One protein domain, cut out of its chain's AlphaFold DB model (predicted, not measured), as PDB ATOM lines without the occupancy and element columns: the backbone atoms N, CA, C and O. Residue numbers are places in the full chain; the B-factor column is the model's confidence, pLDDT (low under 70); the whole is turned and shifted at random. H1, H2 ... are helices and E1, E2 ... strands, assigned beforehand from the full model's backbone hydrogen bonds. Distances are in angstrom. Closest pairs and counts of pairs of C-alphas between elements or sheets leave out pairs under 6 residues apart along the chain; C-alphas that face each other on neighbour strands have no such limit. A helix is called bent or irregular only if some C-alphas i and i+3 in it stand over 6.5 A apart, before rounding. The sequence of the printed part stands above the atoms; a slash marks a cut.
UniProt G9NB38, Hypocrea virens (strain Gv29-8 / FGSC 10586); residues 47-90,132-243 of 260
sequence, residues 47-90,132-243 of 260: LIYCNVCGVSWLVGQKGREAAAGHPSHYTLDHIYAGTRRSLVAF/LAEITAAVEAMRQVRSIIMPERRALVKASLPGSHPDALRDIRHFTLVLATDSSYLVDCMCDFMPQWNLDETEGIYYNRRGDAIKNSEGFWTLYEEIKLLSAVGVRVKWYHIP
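This is residues 47 to 90 and 132 to 243 of the 260 residues of a protein of Hypocrea virens (strain Gv29-8 / FGSC 10586) (UniProt G9NB38). What does the model look like at first sight? A small wall of three parallel strands, in the order E3, E4, E7, has helices H2a, H4 and H5 on one face. Toward one end of the long axis lie the hairpin of E1 and E2 with H1, and the pair H2b and H3; the hairpin of E5 and E6 lies at the other end. What is it made of? The printed part has 156 residues with five helices and seven strands, in the order E1 E2 H1 E3 H2 H3 E4 H4 E5 E6 H5 E7, mixed in class; the two hairpins are antiparallel. It is elongated, spanning 54 by 34 by 28 A, yet only just compact, close to loose, with a radius of gyration of the C-alphas of 17.5 A.

What precedes the cut? E1, residues 47 to 50, begins at C-alpha 47 (61.267, -42.262, 8.788); E2 is residues 55 to 58, H1 63 to 68 and E3 86 to 90. Is H2 straight? H2, residues 132 to 160, was assigned as one helix by its hydrogen bonds but is bent: C-alphas 147 and 150 are 6.7 A apart. Its arms are H2a, residues 132 to 147, 21.8 A, and H2b, residues 150 to 160, 15.4 A. What follows? H3 is residues 166 to 173, E4 175 to 181, 19.3 A, and H4 184 to 196, only just irregular, with C-alphas 191 and 194 6.9 A apart. E5 is residues 198 to 200, E6 205 to 207, H5 217 to 232, 22.7 A, and E7 235 to 241, ending at C-alpha 241 (54.904, -46.134, 23.132).

What surrounds E1? E1 and E2 form a hairpin, with N 48 and O 57 2.9 A apart; the closest C-alphas of E1 and H1 are Ile 48 and Ala 67, 6.9 A, and of E2 and E3 Trp 57 and Leu 87, 4.7 A. How is the larger sheet built? Inner strand E4 has N 87 and O 176 at 2.8 A toward E3, and N 177 and O 236 at 2.7 A toward E7. In two layers, helices on one face of a sheet, H2a runs along the strands, H4 slantwise over E7, and H5 over none. Which helices touch? H2a and H5 touch at Val 139 and Leu 223, C-alphas 5.5 A apart, and H2b and H3 at Arg 154 and Arg 173, 6.7 A. What of E5, E6 and the helix backbones? E5 and E6 form a hairpin, with N 198 and O 207 2.9 A apart, and the closest C-alphas of E6 and H5 are Ile 205 and Ser 217, 5.2 A. Every O i to N i+4 pair is within hydrogen-bond range in H1, H2a, H2b, H3 and H5, and 6 of 9 in H4.

Where is the cut? Residues 91 to 131 are not printed, and C-alphas 90 and 132 are 16.4 A apart. Which link is long, and where is confidence low? The link from H1 to E3 is long, with 17 residues; pLDDT is under 70 at residues 71 to 84, 166 to 169 and 171.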
ATOM      1  N   LEU A  47      62.155 -43.291   9.325       95.25
ATOM      2  CA  LEU A  47      61.267 -42.262   8.788       95.25
ATOM      3  C   LEU A  47      61.923 -41.517   7.622       95.25
ATOM      4  O   LEU A  47      63.155 -41.449   7.502       95.25
ATOM      5  N   ILE A  48      61.080 -40.938   6.772       93.94
ATOM      6  CA  ILE A  48      61.474 -39.972   5.753       93.94
ATOM      7  C   ILE A  48      60.594 -38.728   5.854       93.94
ATOM      8  O   ILE A  48      59.369 -38.811   5.815       93.94
ATOM      9  N   TYR A  49      61.231 -37.572   6.003       95.44
ATOM     10  CA  TYR A  49      60.547 -36.289   5.979       95.44
ATOM     11  C   TYR A  49      60.319 -35.842   4.534       95.44
ATOM     12  O   TYR A  49      61.224 -35.950   3.703       95.44
ATOM     13  N   CYS A  50      59.119 -35.350   4.233       93.12
ATOM     14  CA  CYS A  50      58.789 -34.784   2.932       93.12
ATOM     15  C   CYS A  50      58.552 -33.278   3.060       93.12
ATOM     16  O   CYS A  50      57.571 -32.865   3.674       93.12
ATOM     17  N   ASN A  51      59.401 -32.474   2.416       91.81
ATOM     18  CA  ASN A  51      59.298 -31.009   2.427       91.81
ATOM     19  C   ASN A  51      58.010 -30.493   1.762       91.81
ATOM     20  O   ASN A  51      57.553 -29.406   2.089       91.81
ATOM     21  N   VAL A  52      57.424 -31.262   0.836       90.00
ATOM     22  CA  VAL A  52      56.174 -30.881   0.159       90.00
ATOM     23  C   VAL A  52      54.963 -31.140   1.054       90.00
ATOM     24  O   VAL A  52      54.087 -30.294   1.158       90.00
ATOM     25  N   CYS A  53      54.916 -32.296   1.724       90.19
ATOM     26  CA  CYS A  53      53.826 -32.623   2.649       90.19
ATOM     27  C   CYS A  53      53.997 -31.971   4.032       90.19
ATOM     28  O   CYS A  53      53.060 -31.969   4.824       90.19
ATOM     29  N   GLY A  54      55.207 -31.518   4.368       94.56
ATOM     30  CA  GLY A  54      55.540 -30.970   5.678       94.56
ATOM     31  C   GLY A  54      55.458 -31.988   6.822       94.56
ATOM     32  O   GLY A  54      55.240 -31.581   7.960       94.56
ATOM     33  N   VAL A  55      55.594 -33.294   6.564       95.69
ATOM     34  CA  VAL A  55      55.418 -34.366   7.571       95.69
ATOM     35  C   VAL A  55      56.365 -35.549   7.346       95.69
ATOM     36  O   VAL A  55      56.929 -35.718   6.260       95.69
ATOM     37  N   SER A  56      56.523 -36.384   8.377       96.38
ATOM     38  CA  SER A  56      57.342 -37.600   8.362       96.38
ATOM     39  C   SER A  56      56.513 -38.848   8.069       96.38
ATOM     40  O   SER A  56      55.533 -39.150   8.755       96.38
ATOM     41  N   TRP A  57      56.953 -39.613   7.073       94.25
ATOM     42  CA  TRP A  57      56.346 -40.872   6.655       94.25
ATOM     43  C   TRP A  57      57.186 -42.065   7.105       94.25
ATOM     44  O   TRP A  57      58.418 -42.035   7.053       94.25
ATOM     45  N   LEU A  58      56.513 -43.139   7.510       93.75
ATOM     46  CA  LEU A  58      57.143 -44.411   7.845       93.75
ATOM     47  C   LEU A  58      57.765 -45.062   6.607       93.75
ATOM     48  O   LEU A  58      57.080 -45.315   5.610       93.75
ATOM     49  N   VAL A  59      59.049 -45.402   6.703       91.88
ATOM     50  CA  VAL A  59      59.744 -46.217   5.707       91.88
ATOM     51  C   VAL A  59      59.400 -47.681   5.969       91.88
ATOM     52  O   VAL A  59      59.759 -48.245   6.999       91.88
ATOM     53  N   GLY A  60      58.656 -48.275   5.041       89.19
ATOM     54  CA  GLY A  60      58.238 -49.673   5.117       89.19
ATOM     55  C   GLY A  60      59.211 -50.645   4.450       89.19
ATOM     56  O   GLY A  60      60.293 -50.257   4.010       89.19
ATOM     57  N   GLN A  61      58.763 -51.889   4.282       87.88
ATOM     58  CA  GLN A  61      59.506 -52.981   3.643       87.88
ATOM     59  C   GLN A  61      60.031 -52.617   2.242       87.88
ATOM     60  O   GLN A  61      61.153 -52.961   1.887       87.88
ATOM     61  N   LYS A  62      59.247 -51.855   1.460       84.38
ATOM     62  CA  LYS A  62      59.629 -51.384   0.112       84.38
ATOM     63  C   LYS A  62      60.773 -50.348   0.110       84.38
ATOM     64  O   LYS A  62      61.199 -49.912  -0.954       84.38
ATOM     65  N   GLY A  63      61.271 -49.940   1.277       87.06
ATOM     66  CA  GLY A  63      62.457 -49.098   1.411       87.06
ATOM     67  C   GLY A  63      62.215 -47.596   1.238       87.06
ATOM     68  O   GLY A  63      61.090 -47.117   1.067       87.06
ATOM     69  N   ARG A  64      63.310 -46.830   1.343       88.38
ATOM     70  CA  ARG A  64      63.289 -45.356   1.382       88.38
ATOM     71  C   ARG A  64      62.809 -44.733   0.077       88.38
ATOM     72  O   ARG A  64      62.080 -43.755   0.138       88.38
ATOM     73  N   GLU A  65      63.184 -45.296  -1.069       84.44
ATOM     74  CA  GLU A  65      62.771 -44.790  -2.386       84.44
ATOM     75  C   GLU A  65      61.250 -44.850  -2.548       84.44
ATOM     76  O   GLU A  65      60.620 -43.851  -2.889       84.44
ATOM     77  N   ALA A  66      60.638 -45.981  -2.185       81.38
ATOM     78  CA  ALA A  66      59.185 -46.127  -2.194       81.38
ATOM     79  C   ALA A  66      58.500 -45.164  -1.210       81.38
ATOM     80  O   ALA A  66      57.460 -44.591  -1.524       81.38
ATOM     81  N   ALA A  67      59.091 -44.958  -0.030       83.31
ATOM     82  CA  ALA A  67      58.585 -44.006   0.957       83.31
ATOM     83  C   ALA A  67      58.789 -42.534   0.548       83.31
ATOM     84  O   ALA A  67      58.137 -41.663   1.118       83.31
ATOM     85  N   ALA A  68      59.672 -42.249  -0.416       83.94
ATOM     86  CA  ALA A  68      59.957 -40.912  -0.940       83.94
ATOM     87  C   ALA A  68      59.099 -40.527  -2.159       83.94
ATOM     88  O   ALA A  68      59.065 -39.354  -2.521       83.94
ATOM     89  N   GLY A  69      58.451 -41.490  -2.824       78.25
ATOM     90  CA  GLY A  69      57.755 -41.239  -4.089       78.25
ATOM     91  C   GLY A  69      56.523 -40.352  -3.915       78.25
ATOM     92  O   GLY A  69      55.644 -40.695  -3.157       78.25
ATOM     93  N   HIS A  70      56.395 -39.234  -4.626       72.19
ATOM     94  CA  HIS A  70      55.264 -38.284  -4.543       72.19
ATOM     95  C   HIS A  70      54.224 -38.596  -5.652       72.19
ATOM     96  O   HIS A  70      54.651 -39.106  -6.686       72.19
ATOM     97  N   PRO A  71      52.885 -38.414  -5.478       56.97
ATOM     98  CA  PRO A  71      52.265 -37.129  -5.110       56.97
ATOM     99  C   PRO A  71      51.735 -36.881  -3.681       56.97
ATOM    100  O   PRO A  71      51.268 -35.786  -3.397       56.97
ATOM    101  N   SER A  72      51.759 -37.870  -2.785       62.03
ATOM    102  CA  SER A  72      51.677 -37.759  -1.295       62.03
ATOM    103  C   SER A  72      51.922 -39.143  -0.651       62.03
ATOM    104  O   SER A  72      51.329 -39.537   0.356       62.03
ATOM    105  N   HIS A  73      52.779 -39.884  -1.357       67.88
ATOM    106  CA  HIS A  73      53.487 -41.120  -1.058       67.88
ATOM    107  C   HIS A  73      52.768 -42.467  -1.226       67.88
ATOM    108  O   HIS A  73      53.044 -43.466  -0.567       67.88
ATOM    109  N   TYR A  74      51.890 -42.414  -2.237       63.19
ATOM    110  CA  TYR A  74      51.318 -43.395  -3.172       63.19
ATOM    111  C   TYR A  74      51.094 -44.858  -2.754       63.19
ATOM    112  O   TYR A  74      52.012 -45.612  -2.419       63.19
ATOM    113  N   THR A  75      49.808 -45.222  -2.864       52.25
ATOM    114  CA  THR A  75      49.121 -46.418  -2.363       52.25
ATOM    115  C   THR A  75      48.910 -47.525  -3.393       52.25
ATOM    116  O   THR A  75      48.243 -48.517  -3.101       52.25
ATOM    117  N   LEU A  76      49.503 -47.397  -4.577       46.84
ATOM    118  CA  LEU A  76      49.427 -48.407  -5.626       46.84
ATOM    119  C   LEU A  76      50.598 -49.383  -5.493       46.84
ATOM    120  O   LEU A  76      51.691 -49.117  -5.981       46.84
ATOM    121  N   ASP A  77      50.372 -50.476  -4.757       46.53
ATOM    122  CA  ASP A  77      50.443 -51.809  -5.372       46.53
ATOM    123  C   ASP A  77      49.815 -52.879  -4.458       46.53
ATOM    124  O   ASP A  77      50.504 -53.505  -3.650       46.53
ATOM    125  N   HIS A  78      48.487 -53.025  -4.535       39.34
ATOM    126  CA  HIS A  78      47.778 -54.310  -4.470       39.34
ATOM    127  C   HIS A  78      46.309 -54.096  -4.870       39.34
ATOM    128  O   HIS A  78      45.628 -53.228  -4.329       39.34
ATOM    129  N   ILE A  79      45.807 -54.918  -5.793       41.78
ATOM    130  CA  ILE A  79      44.490 -54.800  -6.463       41.78
ATOM    131  C   ILE A  79      43.294 -54.996  -5.492       41.78
ATOM    132  O   ILE A  79      42.140 -54.888  -5.889       41.78
ATOM    133  N   TYR A  80      43.547 -55.232  -4.198       40.44
ATOM    134  CA  TYR A  80      42.510 -55.495  -3.189       40.44
ATOM    135  C   TYR A  80      42.596 -54.637  -1.916       40.44
ATOM    136  O   TYR A  80      41.680 -54.684  -1.099       40.44
ATOM    137  N   ALA A  81      43.661 -53.849  -1.728       44.75
ATOM    138  CA  ALA A  81      43.788 -52.922  -0.604       44.75
ATOM    139  C   ALA A  81      44.898 -51.908  -0.908       44.75
ATOM    140  O   ALA A  81      46.062 -52.294  -1.028       44.75
ATOM    141  N   GLY A  82      44.568 -50.618  -1.019       43.69
ATOM    142  CA  GLY A  82      45.583 -49.563  -1.112       43.69
ATOM    143  C   GLY A  82      46.641 -49.706  -0.008       43.69
ATOM    144  O   GLY A  82      46.327 -50.120   1.111       43.69
ATOM    145  N   THR A  83      47.913 -49.401  -0.295       47.56
ATOM    146  CA  THR A  83      48.962 -49.587   0.722       47.56
ATOM    147  C   THR A  83      48.655 -48.743   1.960       47.56
ATOM    148  O   THR A  83      48.474 -47.528   1.850       47.56
ATOM    149  N   ARG A  84      48.676 -49.346   3.152       66.50
ATOM    150  CA  ARG A  84      48.579 -48.608   4.417       66.50
ATOM    151  C   ARG A  84      49.864 -47.800   4.592       66.50
ATOM    152  O   ARG A  84      50.911 -48.365   4.886       66.50
ATOM    153  N   ARG A  85      49.812 -46.492   4.339       82.00
ATOM    154  CA  ARG A  85      50.899 -45.565   4.682       82.00
ATOM    155  C   ARG A  85      50.664 -45.008   6.069       82.00
ATOM    156  O   ARG A  85      49.521 -44.760   6.449       82.00
ATOM    157  N   SER A  86      51.757 -44.789   6.783       92.25
ATOM    158  CA  SER A  86      51.732 -44.257   8.136       92.25
ATOM    159  C   SER A  86      52.483 -42.934   8.192       92.25
ATOM    160  O   SER A  86      53.675 -42.886   7.883       92.25
ATOM    161  N   LEU A  87      51.771 -41.874   8.562       94.88
ATOM    162  CA  LEU A  87      52.345 -40.614   9.017       94.88
ATOM    163  C   LEU A  87      52.670 -40.791  10.499       94.88
ATOM    164  O   LEU A  87      51.820 -41.263  11.254       94.88
ATOM    165  N   VAL A  88      53.881 -40.429  10.912       97.75
ATOM    166  CA  VAL A  88      54.294 -40.518  12.318       97.75
ATOM    167  C   VAL A  88      54.457 -39.115  12.886       97.75
ATOM    168  O   VAL A  88      55.224 -38.318  12.347       97.75
ATOM    169  N   ALA A  89      53.732 -38.827  13.964       98.56
ATOM    170  CA  ALA A  89      53.881 -37.606  14.744       98.56
ATOM    171  C   ALA A  89      54.346 -37.972  16.152       98.56
ATOM    172  O   ALA A  89      53.793 -38.881  16.774       98.56
ATOM    173  N   PHE A  90      55.357 -37.267  16.642       98.75
ATOM    174  CA  PHE A  90      55.865 -37.416  18.000       98.75
ATOM    175  C   PHE A  90      55.210 -36.362  18.883       98.75
ATOM    176  O   PHE A  90      55.112 -35.200  18.481       98.75
ATOM    177  N   LEU A 132      47.470 -33.989  31.728       94.06
ATOM    178  CA  LEU A 132      46.746 -33.024  30.904       94.06
ATOM    179  C   LEU A 132      47.586 -32.593  29.696       94.06
ATOM    180  O   LEU A 132      47.044 -32.479  28.600       94.06
ATOM    181  N   ALA A 133      48.887 -32.363  29.888       96.06
ATOM    182  CA  ALA A 133      49.786 -31.961  28.816       96.06
ATOM    183  C   ALA A 133      49.933 -33.039  27.735       96.06
ATOM    184  O   ALA A 133      49.734 -32.731  26.564       96.06
ATOM    185  N   GLU A 134      50.156 -34.295  28.127       97.62
ATOM    186  CA  GLU A 134      50.229 -35.443  27.208       97.62
ATOM    187  C   GLU A 134      48.942 -35.605  26.389       97.62
ATOM    188  O   GLU A 134      48.967 -35.719  25.162       97.62
ATOM    189  N   ILE A 135      47.790 -35.565  27.068       97.56
ATOM    190  CA  ILE A 135      46.474 -35.667  26.425       97.56
ATOM    191  C   ILE A 135      46.267 -34.504  25.451       97.56
ATOM    192  O   ILE A 135      45.831 -34.708  24.320       97.56
ATOM    193  N   THR A 136      46.615 -33.282  25.865       98.00
ATOM    194  CA  THR A 136      46.480 -32.092  25.018       98.00
ATOM    195  C   THR A 136      47.394 -32.181  23.796       98.00
ATOM    196  O   THR A 136      46.957 -31.850  22.698       98.00
ATOM    197  N   ALA A 137      48.630 -32.668  23.942       98.62
ATOM    198  CA  ALA A 137      49.557 -32.841  22.826       98.62
ATOM    199  C   ALA A 137      48.995 -33.818  21.777       98.62
ATOM    200  O   ALA A 137      49.011 -33.517  20.583       98.62
ATOM    201  N   ALA A 138      48.404 -34.934  22.218       98.69
ATOM    202  CA  ALA A 138      47.720 -35.877  21.334       98.69
ATOM    203  C   ALA A 138      46.502 -35.261  20.622       98.69
ATOM    204  O   ALA A 138      46.365 -35.416  19.406       98.69
ATOM    205  N   VAL A 139      45.633 -34.543  21.349       98.56
ATOM    206  CA  VAL A 139      44.470 -33.851  20.758       98.56
ATOM    207  C   VAL A 139      44.922 -32.875  19.672       98.56
ATOM    208  O   VAL A 139      44.367 -32.858  18.575       98.56
ATOM    209  N   GLU A 140      45.943 -32.071  19.952       98.62
ATOM    210  CA  GLU A 140      46.413 -31.037  19.031       98.62
ATOM    211  C   GLU A 140      47.126 -31.622  17.812       98.62
ATOM    212  O   GLU A 140      46.921 -31.134  16.702       98.62
ATOM    213  N   ALA A 141      47.871 -32.720  17.974       98.81
ATOM    214  CA  ALA A 141      48.424 -33.461  16.844       98.81
ATOM    215  C   ALA A 141      47.318 -33.960  15.902       98.81
ATOM    216  O   ALA A 141      47.398 -33.780  14.686       98.81
ATOM    217  N   MET A 142      46.248 -34.539  16.453       98.75
ATOM    218  CA  MET A 142      45.116 -35.021  15.659       98.75
ATOM    219  C   MET A 142      44.350 -33.879  14.977       98.75
ATOM    220  O   MET A 142      44.050 -33.974  13.784       98.75
ATOM    221  N   ARG A 143      44.121 -32.762  15.679       98.62
ATOM    222  CA  ARG A 143      43.491 -31.557  15.110       98.62
ATOM    223  C   ARG A 143      44.302 -30.955  13.973       98.62
ATOM    224  O   ARG A 143      43.709 -30.564  12.964       98.62
ATOM    225  N   GLN A 144      45.629 -30.905  14.111       98.62
ATOM    226  CA  GLN A 144      46.538 -30.454  13.057       98.62
ATOM    227  C   GLN A 144      46.419 -31.350  11.822       98.62
ATOM    228  O   GLN A 144      46.309 -30.860  10.695       98.62
ATOM    229  N   VAL A 145      46.356 -32.670  12.029       98.06
ATOM    230  CA  VAL A 145      46.171 -33.626  10.934       98.06
ATOM    231  C   VAL A 145      44.826 -33.431  10.240       98.06
ATOM    232  O   VAL A 145      44.783 -33.351   9.013       98.06
ATOM    233  N   ARG A 146      43.734 -33.314  10.997       97.25
ATOM    234  CA  ARG A 146      42.387 -33.167  10.436       97.25
ATOM    235  C   ARG A 146      42.188 -31.841   9.707       97.25
ATOM    236  O   ARG A 146      41.567 -31.822   8.649       97.25
ATOM    237  N   SER A 147      42.654 -30.745  10.299       97.31
ATOM    238  CA  SER A 147      42.303 -29.392   9.854       97.31
ATOM    239  C   SER A 147      43.263 -28.829   8.809       97.31
ATOM    240  O   SER A 147      42.842 -27.989   8.020       97.31
ATOM    241  N   ILE A 148      44.519 -29.289   8.783       96.94
ATOM    242  CA  ILE A 148      45.567 -28.746   7.903       96.94
ATOM    243  C   ILE A 148      46.117 -29.834   6.977       96.94
ATOM    244  O   ILE A 148      45.889 -29.795   5.768       96.94
ATOM    245  N   ILE A 149      46.756 -30.865   7.541       95.56
ATOM    246  CA  ILE A 149      47.524 -31.844   6.751       95.56
ATOM    247  C   ILE A 149      46.619 -32.646   5.802       95.56
ATOM    248  O   ILE A 149      46.958 -32.843   4.635       95.56
ATOM    249  N   MET A 150      45.461 -33.124   6.265       92.19
ATOM    250  CA  MET A 150      44.545 -33.919   5.438       92.19
ATOM    251  C   MET A 150      43.942 -33.093   4.283       92.19
ATOM    252  O   MET A 150      43.999 -33.576   3.147       92.19
ATOM    253  N   PRO A 151      43.394 -31.876   4.490       92.62
ATOM    254  CA  PRO A 151      42.949 -31.016   3.391       92.62
ATOM    255  C   PRO A 151      44.040 -30.705   2.361       92.62
ATOM    256  O   PRO A 151      43.803 -30.872   1.161       92.62
ATOM    257  N   GLU A 152      45.242 -30.326   2.804       91.94
ATOM    258  CA  GLU A 152      46.370 -30.034   1.910       91.94
ATOM    259  C   GLU A 152      46.778 -31.269   1.103       91.94
ATOM    260  O   GLU A 152      46.886 -31.219  -0.125       91.94
ATOM    261  N   ARG A 153      46.885 -32.426   1.767       88.62
ATOM    262  CA  ARG A 153      47.160 -33.707   1.107       88.62
ATOM    263  C   ARG A 153      46.098 -34.053   0.062       88.62
ATOM    264  O   ARG A 153      46.442 -34.504  -1.030       88.62
ATOM    265  N   ARG A 154      44.808 -33.843   0.359       87.12
ATOM    266  CA  ARG A 154      43.710 -34.078  -0.603       87.12
ATOM    267  C   ARG A 154      43.869 -33.205  -1.844       87.12
ATOM    268  O   ARG A 154      43.688 -33.707  -2.954       87.12
ATOM    269  N   ALA A 155      44.219 -31.933  -1.665       87.88
ATOM    270  CA  ALA A 155      44.455 -31.014  -2.772       87.88
ATOM    271  C   ALA A 155      45.645 -31.464  -3.639       87.88
ATOM    272  O   ALA A 155      45.506 -31.543  -4.860       87.88
ATOM    273  N   LEU A 156      46.764 -31.849  -3.015       85.19
ATOM    274  CA  LEU A 156      47.963 -32.340  -3.708       85.19
ATOM    275  C   LEU A 156      47.695 -33.615  -4.522       85.19
ATOM    276  O   LEU A 156      48.042 -33.684  -5.704       85.19
ATOM    277  N   VAL A 157      47.033 -34.611  -3.921       81.94
ATOM    278  CA  VAL A 157      46.667 -35.865  -4.604       81.94
ATOM    279  C   VAL A 157      45.746 -35.588  -5.790       81.94
ATOM    280  O   VAL A 157      45.987 -36.099  -6.883       81.94
ATOM    281  N   LYS A 158      44.717 -34.752  -5.603       82.12
ATOM    282  CA  LYS A 158      43.764 -34.402  -6.664       82.12
ATOM    283  C   LYS A 158      44.443 -33.680  -7.829       82.12
ATOM    284  O   LYS A 158      44.153 -33.990  -8.979       82.12
ATOM    285  N   ALA A 159      45.345 -32.742  -7.538       83.50
ATOM    286  CA  ALA A 159      46.090 -32.007  -8.560       83.50
ATOM    287  C   ALA A 159      47.019 -32.918  -9.378       83.50
ATOM    288  O   ALA A 159      47.253 -32.664 -10.556       83.50
ATOM    289  N   SER A 160      47.515 -33.994  -8.767       79.00
ATOM    290  CA  SER A 160      48.479 -34.901  -9.393       79.00
ATOM    291  C   SER A 160      47.843 -36.035 -10.204       79.00
ATOM    292  O   SER A 160      48.551 -36.726 -10.928       79.00
ATOM    293  N   LEU A 161      46.524 -36.239 -10.092       75.56
ATOM    294  CA  LEU A 161      45.781 -37.319 -10.755       75.56
ATOM    295  C   LEU A 161      44.510 -36.816 -11.457       75.56
ATOM    296  O   LEU A 161      43.391 -37.205 -11.094       75.56
ATOM    297  N   PRO A 162      44.647 -35.950 -12.473       70.12
ATOM    298  CA  PRO A 162      43.495 -35.463 -13.216       70.12
ATOM    299  C   PRO A 162      42.772 -36.627 -13.914       70.12
ATOM    300  O   PRO A 162      43.391 -37.445 -14.587       70.12
ATOM    301  N   GLY A 163      41.448 -36.712 -13.745       70.88
ATOM    302  CA  GLY A 163      40.602 -37.702 -14.430       70.88
ATOM    303  C   GLY A 163      40.557 -39.105 -13.810       70.88
ATOM    304  O   GLY A 163      39.995 -40.010 -14.421       70.88
ATOM    305  N   SER A 164      41.115 -39.306 -12.611       71.56
ATOM    306  CA  SER A 164      41.025 -40.589 -11.897       71.56
ATOM    307  C   SER A 164      39.614 -40.883 -11.368       71.56
ATOM    308  O   SER A 164      38.892 -39.971 -10.961       71.56
ATOM    309  N   HIS A 165      39.241 -42.168 -11.343       72.00
ATOM    310  CA  HIS A 165      37.950 -42.627 -10.820       72.00
ATOM    311  C   HIS A 165      37.789 -42.245  -9.332       72.00
ATOM    312  O   HIS A 165      38.771 -42.341  -8.586       72.00
ATOM    313  N   PRO A 166      36.585 -41.858  -8.863       69.31
ATOM    314  CA  PRO A 166      36.343 -41.513  -7.457       69.31
ATOM    315  C   PRO A 166      36.847 -42.562  -6.453       69.31
ATOM    316  O   PRO A 166      37.472 -42.194  -5.457       69.31
ATOM    317  N   ASP A 167      36.672 -43.852  -6.757       68.50
ATOM    318  CA  ASP A 167      37.139 -44.961  -5.907       68.50
ATOM    319  C   ASP A 167      38.666 -45.069  -5.836       68.50
ATOM    320  O   ASP A 167      39.227 -45.295  -4.767       68.50
ATOM    321  N   ALA A 168      39.365 -44.828  -6.950       66.88
ATOM    322  CA  ALA A 168      40.827 -44.811  -6.952       66.88
ATOM    323  C   ALA A 168      41.356 -43.673  -6.064       66.88
ATOM    324  O   ALA A 168      42.334 -43.839  -5.341       66.88
ATOM    325  N   LEU A 169      40.674 -42.523  -6.064       69.88
ATOM    326  CA  LEU A 169      41.014 -41.406  -5.185       69.88
ATOM    327  C   LEU A 169      40.703 -41.708  -3.713       69.88
ATOM    328  O   LEU A 169      41.436 -41.228  -2.850       69.88
ATOM    329  N   ARG A 170      39.666 -42.498  -3.413       71.38
ATOM    330  CA  ARG A 170      39.299 -42.906  -2.047       71.38
ATOM    331  C   ARG A 170      40.430 -43.671  -1.360       71.38
ATOM    332  O   ARG A 170      40.898 -43.250  -0.304       71.38
ATOM    333  N   ASP A 171      40.953 -44.716  -1.993       69.81
ATOM    334  CA  ASP A 171      42.020 -45.534  -1.401       69.81
ATOM    335  C   ASP A 171      43.339 -44.770  -1.232       69.81
ATOM    336  O   ASP A 171      44.104 -45.023  -0.301       69.81
ATOM    337  N   ILE A 172      43.605 -43.785  -2.093       74.12
ATOM    338  CA  ILE A 172      44.781 -42.908  -1.980       74.12
ATOM    339  C   ILE A 172      44.631 -41.916  -0.817       74.12
ATOM    340  O   ILE A 172      45.633 -41.496  -0.220       74.12
ATOM    341  N   ARG A 173      43.398 -41.532  -0.461       76.69
ATOM    342  CA  ARG A 173      43.125 -40.603   0.646       76.69
ATOM    343  C   ARG A 173      43.365 -41.231   2.014       76.69
ATOM    344  O   ARG A 173      43.770 -40.495   2.912       76.69
ATOM    345  N   HIS A 174      43.183 -42.539   2.164       86.44
ATOM    346  CA  HIS A 174      43.306 -43.201   3.458       86.44
ATOM    347  C   HIS A 174      44.762 -43.340   3.923       86.44
ATOM    348  O   HIS A 174      45.644 -43.726   3.155       86.44
ATOM    349  N   PHE A 175      45.018 -43.068   5.202       89.56
ATOM    350  CA  PHE A 175      46.315 -43.337   5.831       89.56
ATOM    351  C   PHE A 175      46.180 -43.560   7.342       89.56
ATOM    352  O   PHE A 175      45.127 -43.332   7.939       89.56
ATOM    353  N   THR A 176      47.256 -44.043   7.959       93.38
ATOM    354  CA  THR A 176      47.361 -44.209   9.412       93.38
ATOM    355  C   THR A 176      48.165 -43.056  10.009       93.38
ATOM    356  O   THR A 176      49.258 -42.754   9.545       93.38
ATOM    357  N   LEU A 177      47.639 -42.413  11.042       96.94
ATOM    358  CA  LEU A 177      48.378 -41.538  11.938       96.94
ATOM    359  C   LEU A 177      48.900 -42.378  13.105       96.94
ATOM    360  O   LEU A 177      48.115 -42.931  13.872       96.94
ATOM    361  N   VAL A 178      50.217 -42.466  13.241       97.88
ATOM    362  CA  VAL A 178      50.880 -43.074  14.396       97.88
ATOM    363  C   VAL A 178      51.310 -41.951  15.333       97.88
ATOM    364  O   VAL A 178      52.183 -41.157  14.983       97.88
ATOM    365  N   LEU A 179      50.691 -41.886  16.510       98.56
ATOM    366  CA  LEU A 179      51.077 -40.972  17.584       98.56
ATOM    367  C   LEU A 179      52.125 -41.657  18.461       98.56
ATOM    368  O   LEU A 179      51.806 -42.607  19.178       98.56
ATOM    369  N   ALA A 180      53.372 -41.200  18.369       98.38
ATOM    370  CA  ALA A 180      54.492 -41.705  19.150       98.38
ATOM    371  C   ALA A 180      54.715 -40.844  20.402       98.38
ATOM    372  O   ALA A 180      54.791 -39.623  20.302       98.38
ATOM    373  N   THR A 181      54.813 -41.474  21.570       98.19
ATOM    374  CA  THR A 181      54.982 -40.801  22.870       98.19
ATOM    375  C   THR A 181      55.743 -41.697  23.841       98.19
ATOM    376  O   THR A 181      55.649 -42.925  23.768       98.19
ATOM    377  N   ASP A 182      56.476 -41.106  24.775       96.44
ATOM    378  CA  ASP A 182      57.076 -41.796  25.920       96.44
ATOM    379  C   ASP A 182      56.150 -41.889  27.143       96.44
ATOM    380  O   ASP A 182      56.496 -42.508  28.153       96.44
ATOM    381  N   SER A 183      54.919 -41.385  27.033       96.50
ATOM    382  CA  SER A 183      53.868 -41.586  28.026       96.50
ATOM    383  C   SER A 183      53.224 -42.968  27.887       96.50
ATOM    384  O   SER A 183      52.211 -43.154  27.205       96.50
ATOM    385  N   SER A 184      53.772 -43.964  28.595       94.31
ATOM    386  CA  SER A 184      53.148 -45.295  28.687       94.31
ATOM    387  C   SER A 184      51.721 -45.224  29.242       94.31
ATOM    388  O   SER A 184      50.862 -45.993  28.821       94.31
ATOM    389  N   TYR A 185      51.453 -44.265  30.138       93.81
ATOM    390  CA  TYR A 185      50.124 -44.003  30.689       93.81
ATOM    391  C   TYR A 185      49.109 -43.682  29.589       93.81
ATOM    392  O   TYR A 185      48.050 -44.302  29.546       93.81
ATOM    393  N   LEU A 186      49.431 -42.748  28.687       96.19
ATOM    394  CA  LEU A 186      48.523 -42.362  27.609       96.19
ATOM    395  C   LEU A 186      48.248 -43.543  26.672       96.19
ATOM    396  O   LEU A 186      47.091 -43.830  26.372       96.19
ATOM    397  N   VAL A 187      49.293 -44.265  26.260       96.00
ATOM    398  CA  VAL A 187      49.149 -45.419  25.359       96.00
ATOM    399  C   VAL A 187      48.333 -46.536  26.012       96.00
ATOM    400  O   VAL A 187      47.424 -47.072  25.383       96.00
ATOM    401  N   ASP A 188      48.598 -46.873  27.275       94.50
ATOM    402  CA  ASP A 188      47.847 -47.909  27.991       94.50
ATOM    403  C   ASP A 188      46.393 -47.484  28.257       94.50
ATOM    404  O   ASP A 188      45.482 -48.304  28.134       94.50
ATOM    405  N   CYS A 189      46.128 -46.201  28.529       94.50
ATOM    406  CA  CYS A 189      44.762 -45.682  28.586       94.50
ATOM    407  C   CYS A 189      44.022 -45.905  27.266       94.50
ATOM    408  O   CYS A 189      42.935 -46.479  27.280       94.50
ATOM    409  N   MET A 190      44.610 -45.513  26.135       95.12
ATOM    410  CA  MET A 190      43.942 -45.593  24.834       95.12
ATOM    411  C   MET A 190      43.803 -47.028  24.310       95.12
ATOM    412  O   MET A 190      42.794 -47.360  23.688       95.12
ATOM    413  N   CYS A 191      44.793 -47.886  24.555       93.94
ATOM    414  CA  CYS A 191      44.816 -49.248  24.026       93.94
ATOM    415  C   CYS A 191      44.227 -50.289  24.980       93.94
ATOM    416  O   CYS A 191      43.625 -51.246  24.510       93.94
ATOM    417  N   ASP A 192      44.378 -50.141  26.296       91.56
ATOM    418  CA  ASP A 192      44.066 -51.221  27.237       91.56
ATOM    419  C   ASP A 192      42.863 -50.866  28.130       91.56
ATOM    420  O   ASP A 192      41.992 -51.711  28.353       91.56
ATOM    421  N   PHE A 193      42.786 -49.631  28.643       91.38
ATOM    422  CA  PHE A 193      41.817 -49.269  29.690       91.38
ATOM    423  C   PHE A 193      40.519 -48.655  29.172       91.38
ATOM    424  O   PHE A 193      39.450 -49.073  29.609       91.38
ATOM    425  N   MET A 194      40.591 -47.703  28.242       89.44
ATOM    426  CA  MET A 194      39.428 -46.988  27.716       89.44
ATOM    427  C   MET A 194      38.348 -47.907  27.121       89.44
ATOM    428  O   MET A 194      37.176 -47.658  27.395       89.44
ATOM    429  N   PRO A 195      38.674 -49.022  26.427       87.12
ATOM    430  CA  PRO A 195      37.664 -49.992  25.985       87.12
ATOM    431  C   PRO A 195      36.855 -50.640  27.123       87.12
ATOM    432  O   PRO A 195      35.874 -51.332  26.871       87.12
ATOM    433  N   GLN A 196      37.296 -50.481  28.370       88.81
ATOM    434  CA  GLN A 196      36.673 -51.034  29.569       88.81
ATOM    435  C   GLN A 196      35.985 -49.961  30.425       88.81
ATOM    436  O   GLN A 196      35.484 -50.293  31.502       88.81
ATOM    437  N   TRP A 197      36.022 -48.693  30.006       92.31
ATOM    438  CA  TRP A 197      35.382 -47.591  30.713       92.31
ATOM    439  C   TRP A 197      33.948 -47.407  30.234       92.31
ATOM    440  O   TRP A 197      33.655 -47.533  29.048       92.31
ATOM    441  N   ASN A 198      33.072 -47.060  31.170       91.38
ATOM    442  CA  ASN A 198      31.714 -46.641  30.861       91.38
ATOM    443  C   ASN A 198      31.666 -45.121  30.882       91.38
ATOM    444  O   ASN A 198      32.187 -44.505  31.810       91.38
ATOM    445  N   LEU A 199      31.060 -44.524  29.867       90.38
ATOM    446  CA  LEU A 199      30.838 -43.090  29.825       90.38
ATOM    447  C   LEU A 199      29.456 -42.763  30.380       90.38
ATOM    448  O   LEU A 199      28.462 -43.318  29.916       90.38
ATOM    449  N   ASP A 200      29.402 -41.815  31.307       89.69
ATOM    450  CA  ASP A 200      28.189 -41.054  31.569       89.69
ATOM    451  C   ASP A 200      28.148 -39.855  30.613       89.69
ATOM    452  O   ASP A 200      28.912 -38.901  30.763       89.69
ATOM    453  N   GLU A 201      27.281 -39.919  29.601       83.25
ATOM    454  CA  GLU A 201      27.125 -38.851  28.605       83.25
ATOM    455  C   GLU A 201      26.505 -37.573  29.188       83.25
ATOM    456  O   GLU A 201      26.678 -36.496  28.620       83.25
ATOM    457  N   THR A 202      25.806 -37.671  30.322       83.69
ATOM    458  CA  THR A 202      25.165 -36.523  30.979       83.69
ATOM    459  C   THR A 202      26.204 -35.677  31.703       83.69
ATOM    460  O   THR A 202      26.175 -34.449  31.629       83.69
ATOM    461  N   GLU A 203      27.133 -36.337  32.396       81.38
ATOM    462  CA  GLU A 203      28.194 -35.675  33.158       81.38
ATOM    463  C   GLU A 203      29.494 -35.504  32.356       81.38
ATOM    464  O   GLU A 203      30.360 -34.717  32.739       81.38
ATOM    465  N   GLY A 204      29.657 -36.234  31.248       82.75
ATOM    466  CA  GLY A 204      30.901 -36.279  30.476       82.75
ATOM    467  C   GLY A 204      32.046 -36.970  31.230       82.75
ATOM    468  O   GLY A 204      33.219 -36.652  31.013       82.75
ATOM    469  N   ILE A 205      31.716 -37.885  32.148       91.00
ATOM    470  CA  ILE A 205      32.673 -38.555  33.036       91.00
ATOM    471  C   ILE A 205      32.783 -40.031  32.664       91.00
ATOM    472  O   ILE A 205      31.789 -40.744  32.546       91.00
ATOM    473  N   TYR A 206      34.018 -40.507  32.511       92.81
ATOM    474  CA  TYR A 206      34.305 -41.927  32.380       92.81
ATOM    475  C   TYR A 206      34.433 -42.573  33.753       92.81
ATOM    476  O   TYR A 206      35.052 -42.018  34.659       92.81
ATOM    477  N   TYR A 207      33.934 -43.795  33.871       93.12
ATOM    478  CA  TYR A 207      34.028 -44.624  35.063       93.12
ATOM    479  C   TYR A 207      34.740 -45.936  34.737       93.12
ATOM    480  O   TYR A 207      34.487 -46.567  33.706       93.12
ATOM    481  N   ASN A 208      35.639 -46.369  35.622       91.50
ATOM    482  CA  ASN A 208      36.266 -47.686  35.506       91.50
ATOM    483  C   ASN A 208      35.281 -48.813  35.898       91.50
ATOM    484  O   ASN A 208      34.190 -48.570  36.411       91.50
ATOM    485  N   ARG A 209      35.689 -50.081  35.738       89.12
ATOM    486  CA  ARG A 209      34.874 -51.254  36.133       89.12
ATOM    487  C   ARG A 209      34.513 -51.323  37.624       89.12
ATOM    488  O   ARG A 209      33.626 -52.085  37.989       89.12
ATOM    489  N   ARG A 210      35.228 -50.594  38.484       89.12
ATOM    490  CA  ARG A 210      34.976 -50.511  39.932       89.12
ATOM    491  C   ARG A 210      34.008 -49.379  40.291       89.12
ATOM    492  O   ARG A 210      33.613 -49.295  41.446       89.12
ATOM    493  N   GLY A 211      33.617 -48.547  39.323       88.81
ATOM    494  CA  GLY A 211      32.773 -47.374  39.536       88.81
ATOM    495  C   GLY A 211      33.541 -46.111  39.930       88.81
ATOM    496  O   GLY A 211      32.909 -45.117  40.270       88.81
ATOM    497  N   ASP A 212      34.879 -46.105  39.877       92.12
ATOM    498  CA  ASP A 212      35.650 -44.890  40.159       92.12
ATOM    499  C   ASP A 212      35.679 -43.974  38.932       92.12
ATOM    500  O   ASP A 212      35.967 -44.427  37.817       92.12
ATOM    501  N   ALA A 213      35.462 -42.677  39.154       92.81
ATOM    502  CA  ALA A 213      35.593 -41.655  38.123       92.81
ATOM    503  C   ALA A 213      37.045 -41.547  37.625       92.81
ATOM    504  O   ALA A 213      38.003 -41.434  38.398       92.81
ATOM    505  N   ILE A 214      37.212 -41.542  36.306       91.69
ATOM    506  CA  ILE A 214      38.497 -41.413  35.631       91.69
ATOM    507  C   ILE A 214      38.936 -39.949  35.641       91.69
ATOM    508  O   ILE A 214      38.236 -39.041  35.181       91.69
ATOM    509  N   LYS A 215      40.153 -39.710  36.129       88.88
ATOM    510  CA  LYS A 215      40.785 -38.390  36.059       88.88
ATOM    511  C   LYS A 215      41.009 -37.989  34.601       88.88
ATOM    512  O   LYS A 215      41.419 -38.810  33.787       88.88
ATOM    513  N   ASN A 216      40.803 -36.707  34.302       90.38
ATOM    514  CA  ASN A 216      40.905 -36.146  32.951       90.38
ATOM    515  C   ASN A 216      39.890 -36.744  31.951       90.38
ATOM    516  O   ASN A 216      40.179 -36.792  30.757       90.38
ATOM    517  N   SER A 217      38.710 -37.180  32.422       92.25
ATOM    518  CA  SER A 217      37.634 -37.717  31.566       92.25
ATOM    519  C   SER A 217      37.310 -36.816  30.371       92.25
ATOM    520  O   SER A 217      37.255 -37.303  29.249       92.25
ATOM    521  N   GLU A 218      37.212 -35.502  30.588       91.94
ATOM    522  CA  GLU A 218      37.001 -34.506  29.526       91.94
ATOM    523  C   GLU A 218      38.079 -34.571  28.427       91.94
ATOM    524  O   GLU A 218      37.788 -34.500  27.231       91.94
ATOM    525  N   GLY A 219      39.339 -34.750  28.825       93.06
ATOM    526  CA  GLY A 219      40.458 -34.878  27.899       93.06
ATOM    527  C   GLY A 219      40.381 -36.163  27.073       93.06
ATOM    528  O   GLY A 219      40.569 -36.124  25.859       93.06
ATOM    529  N   PHE A 220      40.041 -37.293  27.702       94.50
ATOM    530  CA  PHE A 220      39.846 -38.566  26.998       94.50
ATOM    531  C   PHE A 220      38.615 -38.562  26.090       94.50
ATOM    532  O   PHE A 220      38.669 -39.112  24.991       94.50
ATOM    533  N   TRP A 221      37.538 -37.895  26.499       92.81
ATOM    534  CA  TRP A 221      36.370 -37.665  25.652       92.81
ATOM    535  C   TRP A 221      36.771 -36.882  24.402       92.81
ATOM    536  O   TRP A 221      36.534 -37.329  23.284       92.81
ATOM    537  N   THR A 222      37.492 -35.772  24.584       94.75
ATOM    538  CA  THR A 222      37.994 -34.951  23.474       94.75
ATOM    539  C   THR A 222      38.904 -35.748  22.536       94.75
ATOM    540  O   THR A 222      38.789 -35.618  21.317       94.75
ATOM    541  N   LEU A 223      39.787 -36.596  23.077       95.19
ATOM    542  CA  LEU A 223      40.611 -37.506  22.276       95.19
ATOM    543  C   LEU A 223      39.752 -38.440  21.422       95.19
ATOM    544  O   LEU A 223      40.011 -38.589  20.229       95.19
ATOM    545  N   TYR A 224      38.734 -39.063  22.014       94.00
ATOM    546  CA  TYR A 224      37.875 -40.007  21.307       94.00
ATOM    547  C   TYR A 224      36.999 -39.334  20.246       94.00
ATOM    548  O   TYR A 224      36.879 -39.856  19.136       94.00
ATOM    549  N   GLU A 225      36.448 -38.153  20.536       95.06
ATOM    550  CA  GLU A 225      35.756 -37.334  19.536       95.06
ATOM    551  C   GLU A 225      36.667 -37.029  18.346       95.06
ATOM    552  O   GLU A 225      36.275 -37.208  17.193       95.06
ATOM    553  N   GLU A 226      37.913 -36.640  18.604       97.69
ATOM    554  CA  GLU A 226      38.852 -36.318  17.536       97.69
ATOM    555  C   GLU A 226      39.247 -37.562  16.711       97.69
ATOM    556  O   GLU A 226      39.370 -37.468  15.488       97.69
ATOM    557  N   ILE A 227      39.334 -38.751  17.326       96.81
ATOM    558  CA  ILE A 227      39.496 -40.028  16.605       96.81
ATOM    559  C   ILE A 227      38.300 -40.295  15.681       96.81
ATOM    560  O   ILE A 227      38.501 -40.705  14.535       96.81
ATOM    561  N   LYS A 228      37.062 -40.045  16.135       95.88
ATOM    562  CA  LYS A 228      35.861 -40.181  15.290       95.88
ATOM    563  C   LYS A 228      35.898 -39.215  14.105       95.88
ATOM    564  O   LYS A 228      35.609 -39.615  12.977       95.88
ATOM    565  N   LEU A 229      36.301 -37.967  14.338       96.88
ATOM    566  CA  LEU A 229      36.416 -36.962  13.281       96.88
ATOM    567  C   LEU A 229      37.507 -37.315  12.258       96.88
ATOM    568  O   LEU A 229      37.294 -37.137  11.060       96.88
ATOM    569  N   LEU A 230      38.650 -37.848  12.702       96.00
ATOM    570  CA  LEU A 230      39.706 -38.358  11.821       96.00
ATOM    571  C   LEU A 230      39.247 -39.581  11.017       96.00
ATOM    572  O   LEU A 230      39.479 -39.648   9.807       96.00
ATOM    573  N   SER A 231      38.542 -40.508  11.668       94.50
ATOM    574  CA  SER A 231      37.951 -41.684  11.027       94.50
ATOM    575  C   SER A 231      37.034 -41.281   9.873       94.50
ATOM    576  O   SER A 231      37.194 -41.813   8.776       94.50
ATOM    577  N   ALA A 232      36.160 -40.289  10.071       93.19
ATOM    578  CA  ALA A 232      35.222 -39.802   9.055       93.19
ATOM    579  C   ALA A 232      35.893 -39.204   7.800       93.19
ATOM    580  O   ALA A 232      35.265 -39.143   6.738       93.19
ATOM    581  N   VAL A 233      37.156 -38.771   7.907       91.00
ATOM    582  CA  VAL A 233      37.944 -38.210   6.793       91.00
ATOM    583  C   VAL A 233      39.014 -39.166   6.251       91.00
ATOM    584  O   VAL A 233      39.815 -38.760   5.402       91.00
ATOM    585  N   GLY A 234      39.014 -40.426   6.692       90.19
ATOM    586  CA  GLY A 234      39.890 -41.474   6.164       90.19
ATOM    587  C   GLY A 234      41.209 -41.663   6.906       90.19
ATOM    588  O   GLY A 234      42.118 -42.315   6.387       90.19
ATOM    589  N   VAL A 235      41.340 -41.113   8.112       93.19
ATOM    590  CA  VAL A 235      42.556 -41.223   8.921       93.19
ATOM    591  C   VAL A 235      42.334 -42.186  10.077       93.19
ATOM    592  O   VAL A 235      41.461 -41.997  10.922       93.19
ATOM    593  N   ARG A 236      43.154 -43.233  10.131       94.31
ATOM    594  CA  ARG A 236      43.137 -44.225  11.211       94.31
ATOM    595  C   ARG A 236      44.198 -43.885  12.243       94.31
ATOM    596  O   ARG A 236      45.325 -43.616  11.856       94.31
ATOM    597  N   VAL A 237      43.888 -43.941  13.533       96.94
ATOM    598  CA  VAL A 237      44.860 -43.612  14.591       96.94
ATOM    599  C   VAL A 237      45.445 -44.885  15.202       96.94
ATOM    600  O   VAL A 237      44.707 -45.822  15.508       96.94
ATOM    601  N   LYS A 238      46.767 -44.907  15.388       97.00
ATOM    602  CA  LYS A 238      47.490 -45.895  16.193       97.00
ATOM    603  C   LYS A 238      48.395 -45.206  17.215       97.00
ATOM    604  O   LYS A 238      48.909 -44.117  16.962       97.00
ATOM    605  N   TRP A 239      48.627 -45.872  18.339       97.62
ATOM    606  CA  TRP A 239      49.395 -45.358  19.472       97.62
ATOM    607  C   TRP A 239      50.706 -46.113  19.623       97.62
ATOM    608  O   TRP A 239      50.699 -47.341  19.733       97.62
ATOM    609  N   TYR A 240      51.824 -45.392  19.645       97.12
ATOM    610  CA  TYR A 240      53.147 -45.981  19.769       97.12
ATOM    611  C   TYR A 240      53.857 -45.501  21.031       97.12
ATOM    612  O   TYR A 240      54.247 -44.342  21.137       97.12
ATOM    613  N   HIS A 241      54.054 -46.412  21.983       96.50
ATOM    614  CA  HIS A 241      54.904 -46.134  23.132       96.50
ATOM    615  C   HIS A 241      56.377 -46.287  22.738       96.50
ATOM    616  O   HIS A 241      56.791 -47.359  22.290       96.50
ATOM    617  N   ILE A 242      57.164 -45.233  22.933       95.94
ATOM    618  CA  ILE A 242      58.603 -45.199  22.659       95.94
ATOM    619  C   ILE A 242      59.390 -44.858  23.929       95.94
ATOM    620  O   ILE A 242      58.862 -44.212  24.824       95.94
ATOM    621  N   PRO A 243      60.668 -45.248  24.049       94.88
ATOM    622  CA  PRO A 243      61.510 -44.765  25.129       94.88
ATOM    623  C   PRO A 243      61.698 -43.256  25.006       94.88
ATOM    624  O   PRO A 243      61.859 -42.745  23.897       94.88
TER     625      PRO A 243